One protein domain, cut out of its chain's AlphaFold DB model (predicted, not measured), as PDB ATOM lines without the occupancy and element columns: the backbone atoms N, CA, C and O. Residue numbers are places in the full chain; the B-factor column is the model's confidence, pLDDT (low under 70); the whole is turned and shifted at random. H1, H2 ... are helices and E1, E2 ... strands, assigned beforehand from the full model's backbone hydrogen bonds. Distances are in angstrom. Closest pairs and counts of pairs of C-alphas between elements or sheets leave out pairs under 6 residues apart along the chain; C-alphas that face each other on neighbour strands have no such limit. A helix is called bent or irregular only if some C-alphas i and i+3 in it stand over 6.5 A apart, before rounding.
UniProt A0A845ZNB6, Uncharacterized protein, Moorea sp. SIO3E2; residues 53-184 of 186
ATOM      1  N   PRO A  53     -33.375  38.104  44.384       57.53
ATOM      2  CA  PRO A  53     -34.519  37.711  43.576       57.53
ATOM      3  C   PRO A  53     -35.747  38.519  44.000       57.53
ATOM      4  O   PRO A  53     -36.162  38.449  45.156       57.53
ATOM      5  N   ALA A  54     -36.300  39.322  43.084       61.62
ATOM      6  CA  ALA A  54     -37.539  40.060  43.347       61.62
ATOM      7  C   ALA A  54     -38.696  39.075  43.600       61.62
ATOM      8  O   ALA A  54     -39.613  39.354  44.371       61.62
ATOM      9  N   ALA A  55     -38.586  37.890  42.992       69.94
ATOM     10  CA  ALA A  55     -39.326  36.679  43.294       69.94
ATOM     11  C   ALA A  55     -38.433  35.465  42.988       69.94
ATOM     12  O   ALA A  55     -37.609  35.515  42.072       69.94
ATOM     13  N   SER A  56     -38.590  34.382  43.750       80.62
ATOM     14  CA  SER A  56     -37.905  33.116  43.472       80.62
ATOM     15  C   SER A  56     -38.368  32.553  42.122       80.62
ATOM     16  O   SER A  56     -39.578  32.518  41.889       80.62
ATOM     17  N   PRO A  57     -37.463  32.093  41.241       89.00
ATOM     18  CA  PRO A  57     -37.863  31.379  40.040       89.00
ATOM     19  C   PRO A  57     -38.614  30.095  40.397       89.00
ATOM     20  O   PRO A  57     -38.401  29.497  41.455       89.00
ATOM     21  N   SER A  58     -39.476  29.660  39.488       91.62
ATOM     22  CA  SER A  58     -40.225  28.416  39.607       91.62
ATOM     23  C   SER A  58     -39.923  27.494  38.437       91.62
ATOM     24  O   SER A  58     -39.551  27.925  37.344       91.62
ATOM     25  N   LEU A  59     -40.068  26.198  38.690       95.25
ATOM     26  CA  LEU A  59     -39.979  25.154  37.688       95.25
ATOM     27  C   LEU A  59     -41.215  24.281  37.849       95.25
ATOM     28  O   LEU A  59     -41.475  23.779  38.938       95.25
ATOM     29  N   THR A  60     -42.019  24.150  36.803       94.94
ATOM     30  CA  THR A  60     -43.285  23.415  36.883       94.94
ATOM     31  C   THR A  60     -43.444  22.517  35.677       94.94
ATOM     32  O   THR A  60     -43.292  22.957  34.540       94.94
ATOM     33  N   GLN A  61     -43.767  21.249  35.908       94.94
ATOM     34  CA  GLN A  61     -44.103  20.336  34.824       94.94
ATOM     35  C   GLN A  61     -45.374  20.802  34.097       94.94
ATOM     36  O   GLN A  61     -46.396  21.096  34.719       94.94
ATOM     37  N   VAL A  62     -45.330  20.812  32.767       93.25
ATOM     38  CA  VAL A  62     -46.476  21.095  31.903       93.25
ATOM     39  C   VAL A  62     -46.919  19.806  31.221       93.25
ATOM     40  O   VAL A  62     -46.159  19.181  30.487       93.25
ATOM     41  N   GLY A  63     -48.182  19.430  31.429       89.06
ATOM     42  CA  GLY A  63     -48.731  18.181  30.900       89.06
ATOM     43  C   GLY A  63     -48.280  16.948  31.687       89.06
ATOM     44  O   GLY A  63     -47.708  17.053  32.770       89.06
ATOM     45  N   SER A  64     -48.579  15.763  31.159       88.31
ATOM     46  CA  SER A  64     -48.292  14.488  31.826       88.31
ATOM     47  C   SER A  64     -46.922  13.934  31.431       88.31
ATOM     48  O   SER A  64     -46.513  14.035  30.278       88.31
ATOM     49  N   CYS A  65     -46.233  13.314  32.390       89.38
ATOM     50  CA  CYS A  65     -44.984  12.590  32.171       89.38
ATOM     51  C   CYS A  65     -45.370  11.147  31.847       89.38
ATOM     52  O   CYS A  65     -45.691  10.388  32.756       89.38
ATOM     53  N   VAL A  66     -45.451  10.807  30.560       91.00
ATOM     54  CA  VAL A  66     -45.890   9.482  30.090       91.00
ATOM     55  C   VAL A  66     -44.982   8.985  28.960       91.00
ATOM     56  O   VAL A  66     -44.434   9.822  28.236       91.00
ATOM     57  N   PRO A  67     -44.849   7.656  28.771       92.38
ATOM     58  CA  PRO A  67     -44.003   7.085  27.725       92.38
ATOM     59  C   PRO A  67     -44.324   7.616  26.324       92.38
ATOM     60  O   PRO A  67     -45.494   7.794  25.970       92.38
ATOM     61  N   GLY A  68     -43.287   7.831  25.515       91.44
ATOM     62  CA  GLY A  68     -43.397   8.267  24.122       91.44
ATOM     63  C   GLY A  68     -43.689   9.758  23.935       91.44
ATOM     64  O   GLY A  68     -43.765  10.220  22.797       91.44
ATOM     65  N   ASN A  69     -43.836  10.526  25.020       92.31
ATOM     66  CA  ASN A  69     -44.014  11.976  24.976       92.31
ATOM     67  C   ASN A  69     -42.813  12.698  25.603       92.31
ATOM     68  O   ASN A  69     -42.246  12.217  26.584       92.31
ATOM     69  N   PRO A  70     -42.420  13.872  25.076       93.50
ATOM     70  CA  PRO A  70     -41.400  14.683  25.720       93.50
ATOM     71  C   PRO A  70     -41.899  15.187  27.077       93.50
ATOM     72  O   PRO A  70     -43.062  15.570  27.225       93.50
ATOM     73  N   VAL A  71     -40.996  15.258  28.052       95.12
ATOM     74  CA  VAL A  71     -41.265  15.962  29.308       95.12
ATOM     75  C   VAL A  71     -41.022  17.445  29.082       95.12
ATOM     76  O   VAL A  71     -39.942  17.853  28.652       95.12
ATOM     77  N   VAL A  72     -42.032  18.256  29.381       95.50
ATOM     78  CA  VAL A  72     -41.969  19.711  29.250       95.50
ATOM     79  C   VAL A  72     -42.048  20.324  30.637       95.50
ATOM     80  O   VAL A  72     -42.991  20.062  31.382       95.50
ATOM     81  N   LEU A  73     -41.073  21.161  30.980       96.12
ATOM     82  CA  LEU A  73     -41.120  22.002  32.171       96.12
ATOM     83  C   LEU A  73     -41.195  23.466  31.756       96.12
ATOM     84  O   LEU A  73     -40.521  23.889  30.824       96.12
ATOM     85  N   GLU A  74     -41.999  24.248  32.459       94.81
ATOM     86  CA  GLU A  74     -42.002  25.698  32.373       94.81
ATOM     87  C   GLU A  74     -41.136  26.248  33.502       94.81
ATOM     88  O   GLU A  74     -41.439  26.068  34.682       94.81
ATOM     89  N   TYR A  75     -40.039  26.894  33.124       93.00
ATOM     90  CA  TYR A  75     -39.233  27.704  34.018       93.00
ATOM     91  C   TYR A  75     -39.738  29.143  33.960       93.00
ATOM     92  O   TYR A  75     -39.716  29.749  32.883       93.00
ATOM     93  N   ALA A  76     -40.189  29.682  35.090       90.38
ATOM     94  CA  ALA A  76     -40.608  31.071  35.205       90.38
ATOM     95  C   ALA A  76     -39.637  31.843  36.100       90.38
ATOM     96  O   ALA A  76     -39.247  31.378  37.170       90.38
ATOM     97  N   ILE A  77     -39.255  33.038  35.665       86.38
ATOM     98  CA  ILE A  77     -38.392  33.937  36.429       86.38
ATOM     99  C   ILE A  77     -38.867  35.376  36.288       86.38
ATOM    100  O   ILE A  77     -39.419  35.760  35.257       86.38
ATOM    101  N   HIS A  78     -38.646  36.191  37.318       84.19
ATOM    102  CA  HIS A  78     -39.008  37.601  37.287       84.19
ATOM    103  C   HIS A  78     -38.366  38.324  36.091       84.19
ATOM    104  O   HIS A  78     -37.191  38.134  35.772       84.19
ATOM    105  N   ARG A  79     -39.129  39.203  35.434       78.75
ATOM    106  CA  ARG A  79     -38.712  39.894  34.198       78.75
ATOM    107  C   ARG A  79     -37.474  40.787  34.334       78.75
ATOM    108  O   ARG A  79     -36.838  41.123  33.342       78.75
ATOM    109  N   GLU A  80     -37.154  41.223  35.545       77.94
ATOM    110  CA  GLU A  80     -35.957  42.037  35.810       77.94
ATOM    111  C   GLU A  80     -34.704  41.172  36.003       77.94
ATOM    112  O   GLU A  80     -33.599  41.695  36.098       77.94
ATOM    113  N   GLN A  81     -34.870  39.846  36.037       78.88
ATOM    114  CA  GLN A  81     -33.820  38.868  36.295       78.88
ATOM    115  C   GLN A  81     -33.905  37.674  35.318       78.88
ATOM    116  O   GLN A  81     -34.009  36.543  35.771       78.88
ATOM    117  N   PRO A  82     -33.830  37.847  33.981       79.06
ATOM    118  CA  PRO A  82     -33.744  36.727  33.030       79.06
ATOM    119  C   PRO A  82     -32.372  36.028  33.101       79.06
ATOM    120  O   PRO A  82     -31.559  36.135  32.187       79.06
ATOM    121  N   LEU A  83     -32.084  35.355  34.213       81.50
ATOM    122  CA  LEU A  83     -30.735  34.914  34.579       81.50
ATOM    123  C   LEU A  83     -30.486  33.413  34.379       81.50
ATOM    124  O   LEU A  83     -29.465  32.924  34.852       81.50
ATOM    125  N   LEU A  84     -31.383  32.690  33.692       86.06
ATOM    126  CA  LEU A  84     -31.204  31.267  33.367       86.06
ATOM    127  C   LEU A  84     -29.795  31.013  32.815       86.06
ATOM    128  O   LEU A  84     -29.399  31.660  31.848       86.06
ATOM    129  N   ASN A  85     -29.079  30.055  33.401       86.38
ATOM    130  CA  ASN A  85     -27.727  29.705  32.977       86.38
ATOM    131  C   ASN A  85     -27.570  28.215  32.706       86.38
ATOM    132  O   ASN A  85     -27.068  27.826  31.657       86.38
ATOM    133  N   ARG A  86     -27.983  27.370  33.651       91.06
ATOM    134  CA  ARG A  86     -27.674  25.945  33.609       91.06
ATOM    135  C   ARG A  86     -28.907  25.110  33.894       91.06
ATOM    136  O   ARG A  86     -29.676  25.413  34.798       91.06
ATOM    137  N   VAL A  87     -29.072  24.038  33.130       94.25
ATOM    138  CA  VAL A  87     -30.098  23.016  33.336       94.25
ATOM    139  C   VAL A  87     -29.407  21.670  33.452       94.25
ATOM    140  O   VAL A  87     -28.747  21.213  32.521       94.25
ATOM    141  N   GLU A  88     -29.546  21.036  34.605       95.69
ATOM    142  CA  GLU A  88     -29.036  19.702  34.878       95.69
ATOM    143  C   GLU A  88     -30.195  18.712  34.963       95.69
ATOM    144  O   GLU A  88     -31.154  18.897  35.712       95.69
ATOM    145  N   ILE A  89     -30.095  17.636  34.191       95.38
ATOM    146  CA  ILE A  89     -31.102  16.585  34.096       95.38
ATOM    147  C   ILE A  89     -30.448  15.276  34.491       95.38
ATOM    148  O   ILE A  89     -29.454  14.861  33.890       95.38
ATOM    149  N   LYS A  90     -31.026  14.593  35.473       96.50
ATOM    150  CA  LYS A  90     -30.552  13.298  35.956       96.50
ATOM    151  C   LYS A  90     -31.700  12.307  36.009       96.50
ATOM    152  O   LYS A  90     -32.748  12.602  36.572       96.50
ATOM    153  N   ILE A  91     -31.475  11.115  35.477       96.44
ATOM    154  CA  ILE A  91     -32.320   9.958  35.763       96.44
ATOM    155  C   ILE A  91     -31.676   9.246  36.941       96.44
ATOM    156  O   ILE A  91     -30.524   8.820  36.850       96.44
ATOM    157  N   ILE A  92     -32.399   9.175  38.051       97.75
ATOM    158  CA  ILE A  92     -31.943   8.582  39.302       97.75
ATOM    159  C   ILE A  92     -32.607   7.219  39.460       97.75
ATOM    160  O   ILE A  92     -33.832   7.116  39.377       97.75
ATOM    161  N   ASP A  93     -31.805   6.191  39.715       96.31
ATOM    162  CA  ASP A  93     -32.295   4.905  40.205       96.31
ATOM    163  C   ASP A  93     -32.652   5.049  41.688       96.31
ATOM    164  O   ASP A  93     -31.806   5.386  42.516       96.31
ATOM    165  N   ARG A  94     -33.921   4.825  42.031       94.38
ATOM    166  CA  ARG A  94     -34.452   4.993  43.389       94.38
ATOM    167  C   ARG A  94     -33.886   3.980  44.380       94.38
ATOM    168  O   ARG A  94     -33.909   4.252  45.573       94.38
ATOM    169  N   SER A  95     -33.408   2.826  43.916       94.62
ATOM    170  CA  SER A  95     -32.848   1.789  44.788       94.62
ATOM    171  C   SER A  95     -31.428   2.119  45.244       94.62
ATOM    172  O   SER A  95     -31.045   1.791  46.365       94.62
ATOM    173  N   THR A  96     -30.653   2.785  44.384       95.62
ATOM    174  CA  THR A  96     -29.245   3.121  44.646       95.62
ATOM    175  C   THR A  96     -29.019   4.600  44.937       95.62
ATOM    176  O   THR A  96     -27.931   4.967  45.369       95.62
ATOM    177  N   GLU A  97     -30.016   5.448  44.673       94.50
ATOM    178  CA  GLU A  97     -29.930   6.915  44.672       94.50
ATOM    179  C   GLU A  97     -28.864   7.480  43.713       94.50
ATOM    180  O   GLU A  97     -28.495   8.655  43.781       94.50
ATOM    181  N   MET A  98     -28.391   6.663  42.769       96.19
ATOM    182  CA  MET A  98     -27.356   7.040  41.813       96.19
ATOM    183  C   MET A  98     -27.959   7.508  40.490       96.19
ATOM    184  O   MET A  98     -28.968   6.985  40.009       96.19
ATOM    185  N   ALA A  99     -27.303   8.486  39.862       96.06
ATOM    186  CA  ALA A  99     -27.644   8.903  38.510       96.06
ATOM    187  C   ALA A  99     -27.201   7.833  37.501       96.06
ATOM    188  O   ALA A  99     -26.007   7.596  37.329       96.06
ATOM    189  N   VAL A 100     -28.162   7.212  36.818       96.19
ATOM    190  CA  VAL A 100     -27.907   6.243  35.735       96.19
ATOM    191  C   VAL A 100     -27.738   6.922  34.380       96.19
ATOM    192  O   VAL A 100     -27.175   6.344  33.453       96.19
ATOM    193  N   LYS A 101     -28.213   8.166  34.263       93.88
ATOM    194  CA  LYS A 101     -28.038   9.020  33.090       93.88
ATOM    195  C   LYS A 101     -28.036  10.481  33.523       93.88
ATOM    196  O   LYS A 101     -28.836  10.865  34.375       93.88
ATOM    197  N   SER A 102     -27.164  11.294  32.935       93.62
ATOM    198  CA  SER A 102     -27.080  12.727  33.221       93.62
ATOM    199  C   SER A 102     -26.819  13.537  31.963       93.62
ATOM    200  O   SER A 102     -26.030  13.127  31.111       93.62
ATOM    201  N   HIS A 103     -27.421  14.714  31.894       89.94
ATOM    202  CA  HIS A 103     -27.169  15.696  30.859       89.94
ATOM    203  C   HIS A 103     -27.153  17.088  31.481       89.94
ATOM    204  O   HIS A 103     -27.976  17.399  32.342       89.94
ATOM    205  N   VAL A 104     -26.200  17.906  31.054       90.50
ATOM    206  CA  VAL A 104     -26.056  19.293  31.484       90.50
ATOM    207  C   VAL A 104     -26.120  20.155  30.241       90.50
ATOM    208  O   VAL A 104     -25.392  19.902  29.283       90.50
ATOM    209  N   VAL A 105     -26.979  21.166  30.280       87.31
ATOM    210  CA  VAL A 105     -26.947  22.288  29.349       87.31
ATOM    211  C   VAL A 105     -26.468  23.504  30.126       87.31
ATOM    212  O   VAL A 105     -27.136  23.917  31.073       87.31
ATOM    213  N   ASP A 106     -25.317  24.056  29.755       85.94
ATOM    214  CA  ASP A 106     -24.745  25.256  30.373       85.94
ATOM    215  C   ASP A 106     -24.608  26.350  29.311       85.94
ATOM    216  O   ASP A 106     -23.863  26.207  28.341       85.94
ATOM    217  N   LEU A 107     -25.362  27.436  29.470       79.19
ATOM    218  CA  LEU A 107     -25.432  28.529  28.504       79.19
ATOM    219  C   LEU A 107     -24.167  29.394  28.513       79.19
ATOM    220  O   LEU A 107     -23.833  29.984  27.484       79.19
ATOM    221  N   THR A 108     -23.447  29.455  29.636       75.69
ATOM    222  CA  THR A 108     -22.190  30.206  29.750       75.69
ATOM    223  C   THR A 108     -21.024  29.416  29.164       75.69
ATOM    224  O   THR A 108     -20.263  29.952  28.361       75.69
ATOM    225  N   LEU A 109     -20.896  28.139  29.526       73.75
ATOM    226  CA  LEU A 109     -19.819  27.255  29.059       73.75
ATOM    227  C   LEU A 109     -20.107  26.614  27.699       73.75
ATOM    228  O   LEU A 109     -19.249  25.934  27.137       73.75
ATOM    229  N   ARG A 110     -21.317  26.821  27.175       71.25
ATOM    230  CA  ARG A 110     -21.845  26.173  25.973       71.25
ATOM    231  C   ARG A 110     -21.845  24.639  26.048       71.25
ATOM    232  O   ARG A 110     -21.793  23.963  25.021       71.25
ATOM    233  N   GLU A 111     -21.921  24.088  27.257       73.75
ATOM    234  CA  GLU A 111     -21.992  22.644  27.492       73.75
ATOM    235  C   GLU A 111     -23.375  22.107  27.099       73.75
ATOM    236  O   GLU A 111     -24.384  22.802  27.218       73.75
ATOM    237  N   GLY A 112     -23.431  20.870  26.600       68.12
ATOM    238  CA  GLY A 112     -24.684  20.211  26.212       68.12
ATOM    239  C   GLY A 112     -25.270  20.668  24.874       68.12
ATOM    240  O   GLY A 112     -26.143  19.990  24.334       68.12
ATOM    241  N   MET A 113     -24.752  21.754  24.301       68.56
ATOM    242  CA  MET A 113     -25.078  22.230  22.954       68.56
ATOM    243  C   MET A 113     -24.109  21.611  21.930       68.56
ATOM    244  O   MET A 113     -22.995  21.246  22.289       68.56
ATOM    245  N   ASP A 114     -24.514  21.426  20.666       60.47
ATOM    246  CA  ASP A 114     -23.613  20.949  19.596       60.47
ATOM    247  C   ASP A 114     -22.876  22.146  18.958       60.47
ATOM    248  O   ASP A 114     -23.468  22.847  18.132       60.47
ATOM    249  N   PRO A 115     -21.593  22.400  19.292       50.16
ATOM    250  CA  PRO A 115     -20.852  23.535  18.748       50.16
ATOM    251  C   PRO A 115     -20.358  23.289  17.314       50.16
ATOM    252  O   PRO A 115     -19.878  24.216  16.666       50.16
ATOM    253  N   THR A 116     -20.438  22.056  16.797       46.84
ATOM    254  CA  THR A 116     -19.796  21.673  15.523       46.84
ATOM    255  C   THR A 116     -20.558  22.143  14.286       46.84
ATOM    256  O   THR A 116     -20.068  22.034  13.161       46.84
ATOM    257  N   LYS A 117     -21.766  22.677  14.475       50.12
ATOM    258  CA  LYS A 117     -22.619  23.190  13.406       50.12
ATOM    259  C   LYS A 117     -23.078  24.586  13.791       50.12
ATOM    260  O   LYS A 117     -24.214  24.781  14.203       50.12
ATOM    261  N   THR A 118     -22.213  25.575  13.609       46.03
ATOM    262  CA  THR A 118     -22.550  26.997  13.803       46.03
ATOM    263  C   THR A 118     -23.719  27.446  12.920       46.03
ATOM    264  O   THR A 118     -24.560  28.221  13.363       46.03
ATOM    265  N   LYS A 119     -23.904  26.794  11.761       47.25
ATOM    266  CA  LYS A 119     -25.103  26.894  10.899       47.25
ATOM    267  C   LYS A 119     -26.411  26.370  11.514       47.25
ATOM    268  O   LYS A 119     -27.473  26.393  10.892       47.25
ATOM    269  N   LYS A 120     -26.333  25.791  12.710       45.62
ATOM    270  CA  LYS A 120     -27.448  25.239  13.478       45.62
ATOM    271  C   LYS A 120     -27.499  25.764  14.912       45.62
ATOM    272  O   LYS A 120     -28.330  25.273  15.658       45.62
ATOM    273  N   LEU A 121     -26.714  26.779  15.289       48.19
ATOM    274  CA  LEU A 121     -26.879  27.424  16.604       48.19
ATOM    275  C   LEU A 121     -28.316  27.937  16.801       48.19
ATOM    276  O   LEU A 121     -28.857  27.863  17.897       48.19
ATOM    277  N   ASP A 122     -28.956  28.361  15.707       50.38
ATOM    278  CA  ASP A 122     -30.361  28.777  15.673       50.38
ATOM    279  C   ASP A 122     -31.357  27.639  15.375       50.38
ATOM    280  O   ASP A 122     -32.572  27.849  15.411       50.38
ATOM    281  N   ASN A 123     -30.873  26.442  15.021       53.78
ATOM    282  CA  ASN A 123     -31.712  25.285  14.712       53.78
ATOM    283  C   ASN A 123     -31.700  24.331  15.908       53.78
ATOM    284  O   ASN A 123     -30.733  23.603  16.115       53.78
ATOM    285  N   LEU A 124     -32.805  24.318  16.654       62.16
ATOM    286  CA  LEU A 124     -33.014  23.442  17.808       62.16
ATOM    287  C   LEU A 124     -32.659  21.981  17.473       62.16
ATOM    288  O   LEU A 124     -33.263  21.380  16.580       62.16
ATOM    289  N   ASP A 125     -31.700  21.417  18.209       69.06
ATOM    290  CA  ASP A 125     -31.394  19.985  18.210       69.06
ATOM    291  C   ASP A 125     -32.481  19.260  19.018       69.06
ATOM    292  O   ASP A 125     -32.408  19.156  20.243       69.06
ATOM    293  N   ARG A 126     -33.548  18.837  18.331       74.31
ATOM    294  CA  ARG A 126     -34.737  18.231  18.958       74.31
ATOM    295  C   ARG A 126     -34.479  16.845  19.546       74.31
ATOM    296  O   ARG A 126     -35.301  16.376  20.328       74.31
ATOM    297  N   ASP A 127     -33.338  16.245  19.220       75.38
ATOM    298  CA  ASP A 127     -32.908  14.947  19.740       75.38
ATOM    299  C   ASP A 127     -32.240  15.098  21.123       75.38
ATOM    300  O   ASP A 127     -31.967  14.118  21.820       75.38
ATOM    301  N   LYS A 128     -31.993  16.342  21.560       78.00
ATOM    302  CA  LYS A 128     -31.441  16.689  22.875       78.00
ATOM    303  C   LYS A 128     -32.375  17.605  23.652       78.00
ATOM    304  O   LYS A 128     -33.378  18.113  23.145       78.00
ATOM    305  N   THR A 129     -32.027  17.812  24.922       85.31
ATOM    306  CA  THR A 129     -32.698  18.830  25.730       85.31
ATOM    307  C   THR A 129     -32.547  20.181  25.052       85.31
ATOM    308  O   THR A 129     -31.437  20.584  24.710       85.31
ATOM    309  N   HIS A 130     -33.662  20.871  24.859       83.56
ATOM    310  CA  HIS A 130     -33.684  22.164  24.194       83.56
ATOM    311  C   HIS A 130     -34.694  23.104  24.843       83.56
ATOM    312  O   HIS A 130     -35.542  22.696  25.643       83.56
ATOM    313  N   PHE A 131     -34.581  24.383  24.495       85.62
ATOM    314  CA  PHE A 131     -35.397  25.444  25.063       85.62
ATOM    315  C   PHE A 131     -36.333  26.031  24.015       85.62
ATOM    316  O   PHE A 131     -35.918  26.327  22.897       85.62
ATOM    317  N   GLU A 132     -37.585  26.261  24.393       83.44
ATOM    318  CA  GLU A 132     -38.511  27.072  23.606       83.44
ATOM    319  C   GLU A 132     -38.919  28.296  24.424       83.44
ATOM    320  O   GLU A 132     -39.414  28.188  25.547       83.44
ATOM    321  N   SER A 133     -38.724  29.488  23.864       73.06
ATOM    322  CA  SER A 133     -39.235  30.713  24.473       73.06
ATOM    323  C   SER A 133     -40.760  30.710  24.417       73.06
ATOM    324  O   SER A 133     -41.342  30.449  23.362       73.06
ATOM    325  N   ILE A 134     -41.424  31.054  25.519       75.00
ATOM    326  CA  ILE A 134     -42.853  31.368  25.476       75.00
ATOM    327  C   ILE A 134     -42.961  32.836  25.061       75.00
ATOM    328  O   ILE A 134     -42.438  33.694  25.778       75.00
ATOM    329  N   PRO A 135     -43.586  33.160  23.909       65.62
ATOM    330  CA  PRO A 135     -43.706  34.539  23.471       65.62
ATOM    331  C   PRO A 135     -44.401  35.370  24.546       65.62
ATOM    332  O   PRO A 135     -45.569  35.149  24.861       65.62
ATOM    333  N   PHE A 136     -43.689  36.344  25.092       59.50
ATOM    334  CA  PHE A 136     -44.275  37.375  25.927       59.50
ATOM    335  C   PHE A 136     -44.323  38.657  25.094       59.50
ATOM    336  O   PHE A 136     -43.327  39.102  24.524       59.50
ATOM    337  N   GLY A 137     -45.511  39.241  24.954       55.75
ATOM    338  CA  GLY A 137     -45.612  40.600  24.432       55.75
ATOM    339  C   GLY A 137     -44.992  41.587  25.424       55.75
ATOM    340  O   GLY A 137     -44.893  41.294  26.616       55.75
ATOM    341  N   TYR A 138     -44.633  42.789  24.963       52.00
ATOM    342  CA  TYR A 138     -44.388  43.914  25.870       52.00
ATOM    343  C   TYR A 138     -45.735  44.347  26.460       52.00
ATOM    344  O   TYR A 138     -46.379  45.272  25.969       52.00
ATOM    345  N   HIS A 139     -46.217  43.607  27.454       58.09
ATOM    346  CA  HIS A 139     -47.445  43.922  28.163       58.09
ATOM    347  C   HIS A 139     -47.083  44.299  29.602       58.09
ATOM    348  O   HIS A 139     -46.402  43.525  30.278       58.09
ATOM    349  N   PRO A 140     -47.514  45.469  30.104       60.31
ATOM    350  CA  PRO A 140     -47.116  45.973  31.420       60.31
ATOM    351  C   PRO A 140     -47.532  45.067  32.589       60.31
ATOM    352  O   PRO A 140     -47.015  45.227  33.687       60.31
ATOM    353  N   THR A 141     -48.427  44.103  32.359       68.19
ATOM    354  CA  THR A 141     -48.864  43.124  33.366       68.19
ATOM    355  C   THR A 141     -48.039  41.836  33.378       68.19
ATOM    356  O   THR A 141     -48.303  40.969  34.205       68.19
ATOM    357  N   VAL A 142     -47.082  41.664  32.462       71.69
ATOM    358  CA  VAL A 142     -46.171  40.514  32.491       71.69
ATOM    359  C   VAL A 142     -45.076  40.812  33.512       71.69
ATOM    360  O   VAL A 142     -44.245  41.702  33.308       71.69
ATOM    361  N   SER A 143     -45.106  40.078  34.622       79.38
ATOM    362  CA  SER A 143     -44.108  40.125  35.698       79.38
ATOM    363  C   SER A 143     -42.995  39.089  35.529       79.38
ATOM    364  O   SER A 143     -41.957  39.199  36.175       79.38
ATOM    365  N   GLU A 144     -43.183  38.103  34.650       83.62
ATOM    366  CA  GLU A 144     -42.301  36.942  34.523       83.62
ATOM    367  C   GLU A 144     -41.963  36.632  33.065       83.62
ATOM    368  O   GLU A 144     -42.811  36.728  32.175       83.62
ATOM    369  N   TYR A 145     -40.728  36.198  32.836       83.12
ATOM    370  CA  TYR A 145     -40.338  35.487  31.630       83.12
ATOM    371  C   TYR A 145     -40.477  33.994  31.842       83.12
ATOM    372  O   TYR A 145     -40.120  33.473  32.898       83.12
ATOM    373  N   LYS A 146     -40.975  33.315  30.811       87.94
ATOM    374  CA  LYS A 146     -41.202  31.877  30.832       87.94
ATOM    375  C   LYS A 146     -40.451  31.209  29.690       87.94
ATOM    376  O   LYS A 146     -40.546  31.631  28.534       87.94
ATOM    377  N   THR A 147     -39.746  30.141  30.025       88.75
ATOM    378  CA  THR A 147     -38.991  29.314  29.086       88.75
ATOM    379  C   THR A 147     -39.440  27.875  29.257       88.75
ATOM    380  O   THR A 147     -39.458  27.359  30.372       88.75
ATOM    381  N   LYS A 148     -39.789  27.209  28.158       92.00
ATOM    382  CA  LYS A 148     -39.990  25.762  28.170       92.00
ATOM    383  C   LYS A 148     -38.643  25.071  28.098       92.00
ATOM    384  O   LYS A 148     -37.850  25.362  27.205       92.00
ATOM    385  N   ILE A 149     -38.426  24.135  29.002       93.19
ATOM    386  CA  ILE A 149     -37.346  23.158  28.971       93.19
ATOM    387  C   ILE A 149     -37.970  21.860  28.472       93.19
ATOM    388  O   ILE A 149     -38.900  21.343  29.091       93.19
ATOM    389  N   ILE A 150     -37.492  21.362  27.336       92.44
ATOM    390  CA  ILE A 150     -38.053  20.186  26.674       92.44
ATOM    391  C   ILE A 150     -37.023  19.070  26.729       92.44
ATOM    392  O   ILE A 150     -35.931  19.200  26.179       92.44
ATOM    393  N   ILE A 151     -37.390  17.970  27.379       93.62
ATOM    394  CA  ILE A 151     -36.600  16.744  27.469       93.62
ATOM    395  C   ILE A 151     -37.226  15.737  26.492       93.62
ATOM    396  O   ILE A 151     -38.375  15.339  26.702       93.62
ATOM    397  N   PRO A 152     -36.522  15.340  25.416       92.38
ATOM    398  CA  PRO A 152     -37.072  14.437  24.407       92.38
ATOM    399  C   PRO A 152     -37.485  13.085  24.992       92.38
ATOM    400  O   PRO A 152     -36.805  12.561  25.875       92.38
ATOM    401  N   ALA A 153     -38.553  12.493  24.449       92.00
ATOM    402  CA  ALA A 153     -39.036  11.168  24.853       92.00
ATOM    403  C   ALA A 153     -37.918  10.115  24.763       92.00
ATOM    404  O   ALA A 153     -37.636   9.416  25.730       92.00
ATOM    405  N   GLU A 154     -37.156  10.121  23.666       90.19
ATOM    406  CA  GLU A 154     -36.021   9.214  23.439       90.19
ATOM    407  C   GLU A 154     -34.948   9.274  24.542       90.19
ATOM    408  O   GLU A 154     -34.217   8.308  24.772       90.19
ATOM    409  N   TYR A 155     -34.841  10.397  25.263       89.25
ATOM    410  CA  TYR A 155     -33.905  10.522  26.375       89.25
ATOM    411  C   TYR A 155     -34.365   9.741  27.617       89.25
ATOM    412  O   TYR A 155     -33.504   9.223  28.340       89.25
ATOM    413  N   ILE A 156     -35.677   9.652  27.855       91.44
ATOM    414  CA  ILE A 156     -36.298   9.120  29.081       91.44
ATOM    415  C   ILE A 156     -37.051   7.797  28.885       91.44
ATOM    416  O   ILE A 156     -37.278   7.101  29.869       91.44
ATOM    417  N   ASP A 157     -37.410   7.424  27.654       91.69
ATOM    418  CA  ASP A 157     -38.382   6.357  27.371       91.69
ATOM    419  C   ASP A 157     -37.974   4.988  27.921       91.69
ATOM    420  O   ASP A 157     -38.804   4.251  28.450       91.69
ATOM    421  N   SER A 158     -36.679   4.665  27.885       92.81
ATOM    422  CA  SER A 158     -36.148   3.418  28.452       92.81
ATOM    423  C   SER A 158     -36.177   3.360  29.986       92.81
ATOM    424  O   SER A 158     -35.764   2.355  30.556       92.81
ATOM    425  N   TYR A 159     -36.609   4.435  30.650       93.38
ATOM    426  CA  TYR A 159     -36.608   4.589  32.104       93.38
ATOM    427  C   TYR A 159     -38.004   4.866  32.678       93.38
ATOM    428  O   TYR A 159     -38.100   5.210  33.854       93.38
ATOM    429  N   PHE A 160     -39.080   4.706  31.894       91.62
ATOM    430  CA  PHE A 160     -40.448   4.675  32.428       91.62
ATOM    431  C   PHE A 160     -40.711   3.365  33.180       91.62
ATOM    432  O   PHE A 160     -41.372   2.450  32.695       91.62
ATOM    433  N   ASP A 161     -40.158   3.294  34.381       90.94
ATOM    434  CA  ASP A 161     -40.355   2.246  35.363       90.94
ATOM    435  C   ASP A 161     -40.389   2.879  36.765       90.94
ATOM    436  O   ASP A 161     -39.673   3.841  37.057       90.94
ATOM    437  N   SER A 162     -41.194   2.309  37.663       89.06
ATOM    438  CA  SER A 162     -41.326   2.752  39.060       89.06
ATOM    439  C   SER A 162     -40.007   2.854  39.842       89.06
ATOM    440  O   SER A 162     -39.961   3.551  40.856       89.06
ATOM    441  N   ASN A 163     -38.943   2.192  39.382       94.38
ATOM    442  CA  ASN A 163     -37.606   2.235  39.965       94.38
ATOM    443  C   ASN A 163     -36.829   3.510  39.623       94.38
ATOM    444  O   ASN A 163     -35.824   3.785  40.275       94.38
ATOM    445  N   TYR A 164     -37.271   4.310  38.653       96.06
ATOM    446  CA  TYR A 164     -36.568   5.522  38.245       96.06
ATOM    447  C   TYR A 164     -37.341   6.798  38.591       96.06
ATOM    448  O   TYR A 164     -38.558   6.827  38.805       96.06
ATOM    449  N   GLN A 165     -36.599   7.895  38.681       96.50
ATOM    450  CA  GLN A 165     -37.149   9.243  38.763       96.50
ATOM    451  C   GLN A 165     -36.290  10.208  37.960       96.50
ATOM    452  O   GLN A 165     -35.071  10.055  37.868       96.50
ATOM    453  N   LEU A 166     -36.931  11.222  37.401       96.50
ATOM    454  CA  LEU A 166     -36.273  12.298  36.687       96.50
ATOM    455  C   LEU A 166     -36.098  13.473  37.642       96.50
ATOM    456  O   LEU A 166     -37.077  14.042  38.112       96.50
ATOM    457  N   LYS A 167     -34.855  13.839  37.932       96.81
ATOM    458  CA  LYS A 167     -34.512  15.045  38.680       96.81
ATOM    459  C   LYS A 167     -34.033  16.109  37.704       96.81
ATOM    460  O   LYS A 167     -33.092  15.869  36.946       96.81
ATOM    461  N   ILE A 168     -34.660  17.275  37.751       97.06
ATOM    462  CA  ILE A 168     -34.282  18.450  36.974       97.06
ATOM    463  C   ILE A 168     -33.875  19.538  37.960       97.06
ATOM    464  O   ILE A 168     -34.593  19.801  38.919       97.06
ATOM    465  N   GLU A 169     -32.731  20.166  37.733       97.19
ATOM    466  CA  GLU A 169     -32.280  21.342  38.473       97.19
ATOM    467  C   GLU A 169     -31.931  22.444  37.477       97.19
ATOM    468  O   GLU A 169     -31.246  22.212  36.484       97.19
ATOM    469  N   VAL A 170     -32.424  23.644  37.739       94.81
ATOM    470  CA  VAL A 170     -32.151  24.841  36.955       94.81
ATOM    471  C   VAL A 170     -31.431  25.823  37.856       94.81
ATOM    472  O   VAL A 170     -31.916  26.108  38.954       94.81
ATOM    473  N   SER A 171     -30.300  26.350  37.393       91.56
ATOM    474  CA  SER A 171     -29.582  27.409  38.086       91.56
ATOM    475  C   SER A 171     -29.410  28.658  37.236       91.56
ATOM    476  O   SER A 171     -29.303  28.607  36.003       91.56
ATOM    477  N   ASP A 172     -29.401  29.795  37.919       87.44
ATOM    478  CA  ASP A 172     -29.052  31.071  37.316       87.44
ATOM    479  C   ASP A 172     -27.524  31.268  37.240       87.44
ATOM    480  O   ASP A 172     -26.743  30.400  37.644       87.44
ATOM    481  N   ILE A 173     -27.079  32.397  36.678       82.75
ATOM    482  CA  ILE A 173     -25.647  32.743  36.567       82.75
ATOM    483  C   ILE A 173     -24.951  32.968  37.927       82.75
ATOM    484  O   ILE A 173     -23.732  33.119  37.960       82.75
ATOM    485  N   TRP A 174     -25.707  33.023  39.027       82.06
ATOM    486  CA  TRP A 174     -25.232  33.240  40.398       82.06
ATOM    487  C   TRP A 174     -25.454  32.012  41.298       82.06
ATOM    488  O   TRP A 174     -25.373  32.125  42.521       82.06
ATOM    489  N   ASP A 175     -25.729  30.850  40.701       83.19
ATOM    490  CA  ASP A 175     -25.984  29.569  41.365       83.19
ATOM    491  C   ASP A 175     -27.235  29.516  42.265       83.19
ATOM    492  O   ASP A 175     -27.384  28.582  43.064       83.19
ATOM    493  N   TYR A 176     -28.189  30.443  42.114       86.50
ATOM    494  CA  TYR A 176     -29.525  30.233  42.674       86.50
ATOM    495  C   TYR A 176     -30.199  29.075  41.940       86.50
ATOM    496  O   TYR A 176     -30.226  29.056  40.711       86.50
ATOM    497  N   LYS A 177     -30.776  28.130  42.689       91.12
ATOM    498  CA  LYS A 177     -31.305  26.871  42.155       91.12
ATOM    499  C   LYS A 177     -32.785  26.692  42.439       91.12
ATOM    500  O   LYS A 177     -33.257  26.937  43.547       91.12
ATOM    501  N   VAL A 178     -33.484  26.157  41.450       94.50
ATOM    502  CA  VAL A 178     -34.814  25.564  41.588       94.50
ATOM    503  C   VAL A 178     -34.779  24.185  40.945       94.50
ATOM    504  O   VAL A 178     -34.078  23.976  39.959       94.50
ATOM    505  N   GLY A 179     -35.501  23.221  41.501       95.56
ATOM    506  CA  GLY A 179     -35.508  21.874  40.957       95.56
ATOM    507  C   GLY A 179     -36.850  21.201  41.120       95.56
ATOM    508  O   GLY A 179     -37.648  21.599  41.962       95.56
ATOM    509  N   GLU A 180     -37.055  20.175  40.308       96.38
ATOM    510  CA  GLU A 180     -38.261  19.364  40.282       96.38
ATOM    511  C   GLU A 180     -37.873  17.885  40.189       96.38
ATOM    512  O   GLU A 180     -36.883  17.522  39.541       96.38
ATOM    513  N   ILE A 181     -38.635  17.022  40.860       95.81
ATOM    514  CA  ILE A 181     -38.468  15.568  40.792       95.81
ATOM    515  C   ILE A 181     -39.763  14.968  40.261       95.81
ATOM    516  O   ILE A 181     -40.812  15.082  40.891       95.81
ATOM    517  N   LEU A 182     -39.671  14.295  39.120       94.25
ATOM    518  CA  LEU A 182     -40.794  13.659  38.450       94.25
ATOM    519  C   LEU A 182     -40.672  12.140  38.549       94.25
ATOM    520  O   LEU A 182     -39.608  11.561  38.312       94.25
ATOM    521  N   SER A 183     -41.780  11.478  38.871       91.00
ATOM    522  CA  SER A 183     -41.872  10.023  38.762       91.00
ATOM    523  C   SER A 183     -41.916   9.611  37.292       91.00
ATOM    524  O   SER A 183     -42.672  10.180  36.506       91.00
ATOM    525  N   LEU A 184     -41.124   8.601  36.935       88.44
ATOM    526  CA  LEU A 184     -41.144   7.972  35.616       88.44
ATOM    527  C   LEU A 184     -41.947   6.667  35.691       88.44
ATOM    528  O   LEU A 184     -41.418   5.595  35.454       88.44
TER     529      LEU A 184
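AT A GLANCE: This is residues 53 to 184 of the 186 residues of an uncharacterized protein of Moorea sp. SIO3E2 (UniProt A0A845ZNB6). Two four-stranded sheets stand face to face as a sandwich, the strands of the one at 33 degrees to those of the other, with the short helix H1 at one end. The long link between E4 and E5 loops out from the sandwich, and its residues 115 to 120 stick out. The printed part has 132 residues with eight named strands and one named helix, in the order E1 E2 E3 E4 E5 E6 H1 E7 E8. Both sheets are antiparallel, ordered E1 E2 E6 E5 and E4 E3 E7 E8, and the class is mostly strand. The whole is compact, with a radius of gyration of the C-alphas of 15.3 A and spans of 46 by 35 by 27 A.

IN THESE COORDINATES: E1, residues 58 to 62, begins at C-alpha 58 at (-40.225, 28.416, 39.607). E2, residues 71 to 78, is 23.2 A long. E3, residues 84 to 93, is the longest strand by residues and measures 27.3 A; E4, residues 99 to 106, measures 18.5 A. E5 is residues 130 to 133, and E6, residues 144 to 151, is 22.1 A long. H1, residues 153 to 159, begins at C-alpha 153 at (-39.036, 11.168, 24.853); it is irregular, with C-alphas 155 and 158 7.7 A apart. E7, residues 164 to 172, is 26.6 A long. E8, residues 177 to 183, is 20.2 A long and ends at C-alpha 183 at (-41.872, 10.023, 38.762).

HOW THE PARTS SIT: In the first sheet, E1 and E2 form a hairpin, with N 60 and O 74 2.9 A apart, within hydrogen-bond range. E2 and E6 are antiparallel at 158 degrees, with N 73 and O 149 at 2.9 A. E5 and E6 form a hairpin, with N 148 and O 132 at 2.8 A. In the second sheet, E3 and E4 form a hairpin, with N 89 and O 103 at 2.8 A. E3 and E7 are antiparallel at 164 degrees, with N 88 and O 169 at 2.8 A. E7 and E8 form a hairpin, with N 168 and O 180 at 2.9 A. Both sheets are strongly twisted, and their facing parts are 10.8 A centre to centre. The edge strands E1 and E8 have as closest C-alphas those of Ser 58 and Val 178, 6.4 A apart. The edge strands E4 and E5 are only just apart, 8.5 A at the closest. H1 only grazes the second sheet, with residues 155 to 159; the closest C-alphas of H1 and E3 are those of Tyr 159 and Ile 91, 7.8 A apart. Within H1, 1 of 3 O i to N i+4 pairs and 2 of 4 O i to N i+3 pairs are within range.

THE WHOLE: The C-alphas of Ser 95 and Pro 140 are the two farthest apart, 48.3 A. The printed part has no cut, and its one long link is E4 to E5, residues 107 to 129. The mean pLDDT of the printed part is 83.4; residues 53 to 55, 112 to 125 and 135 to 141 are under 70.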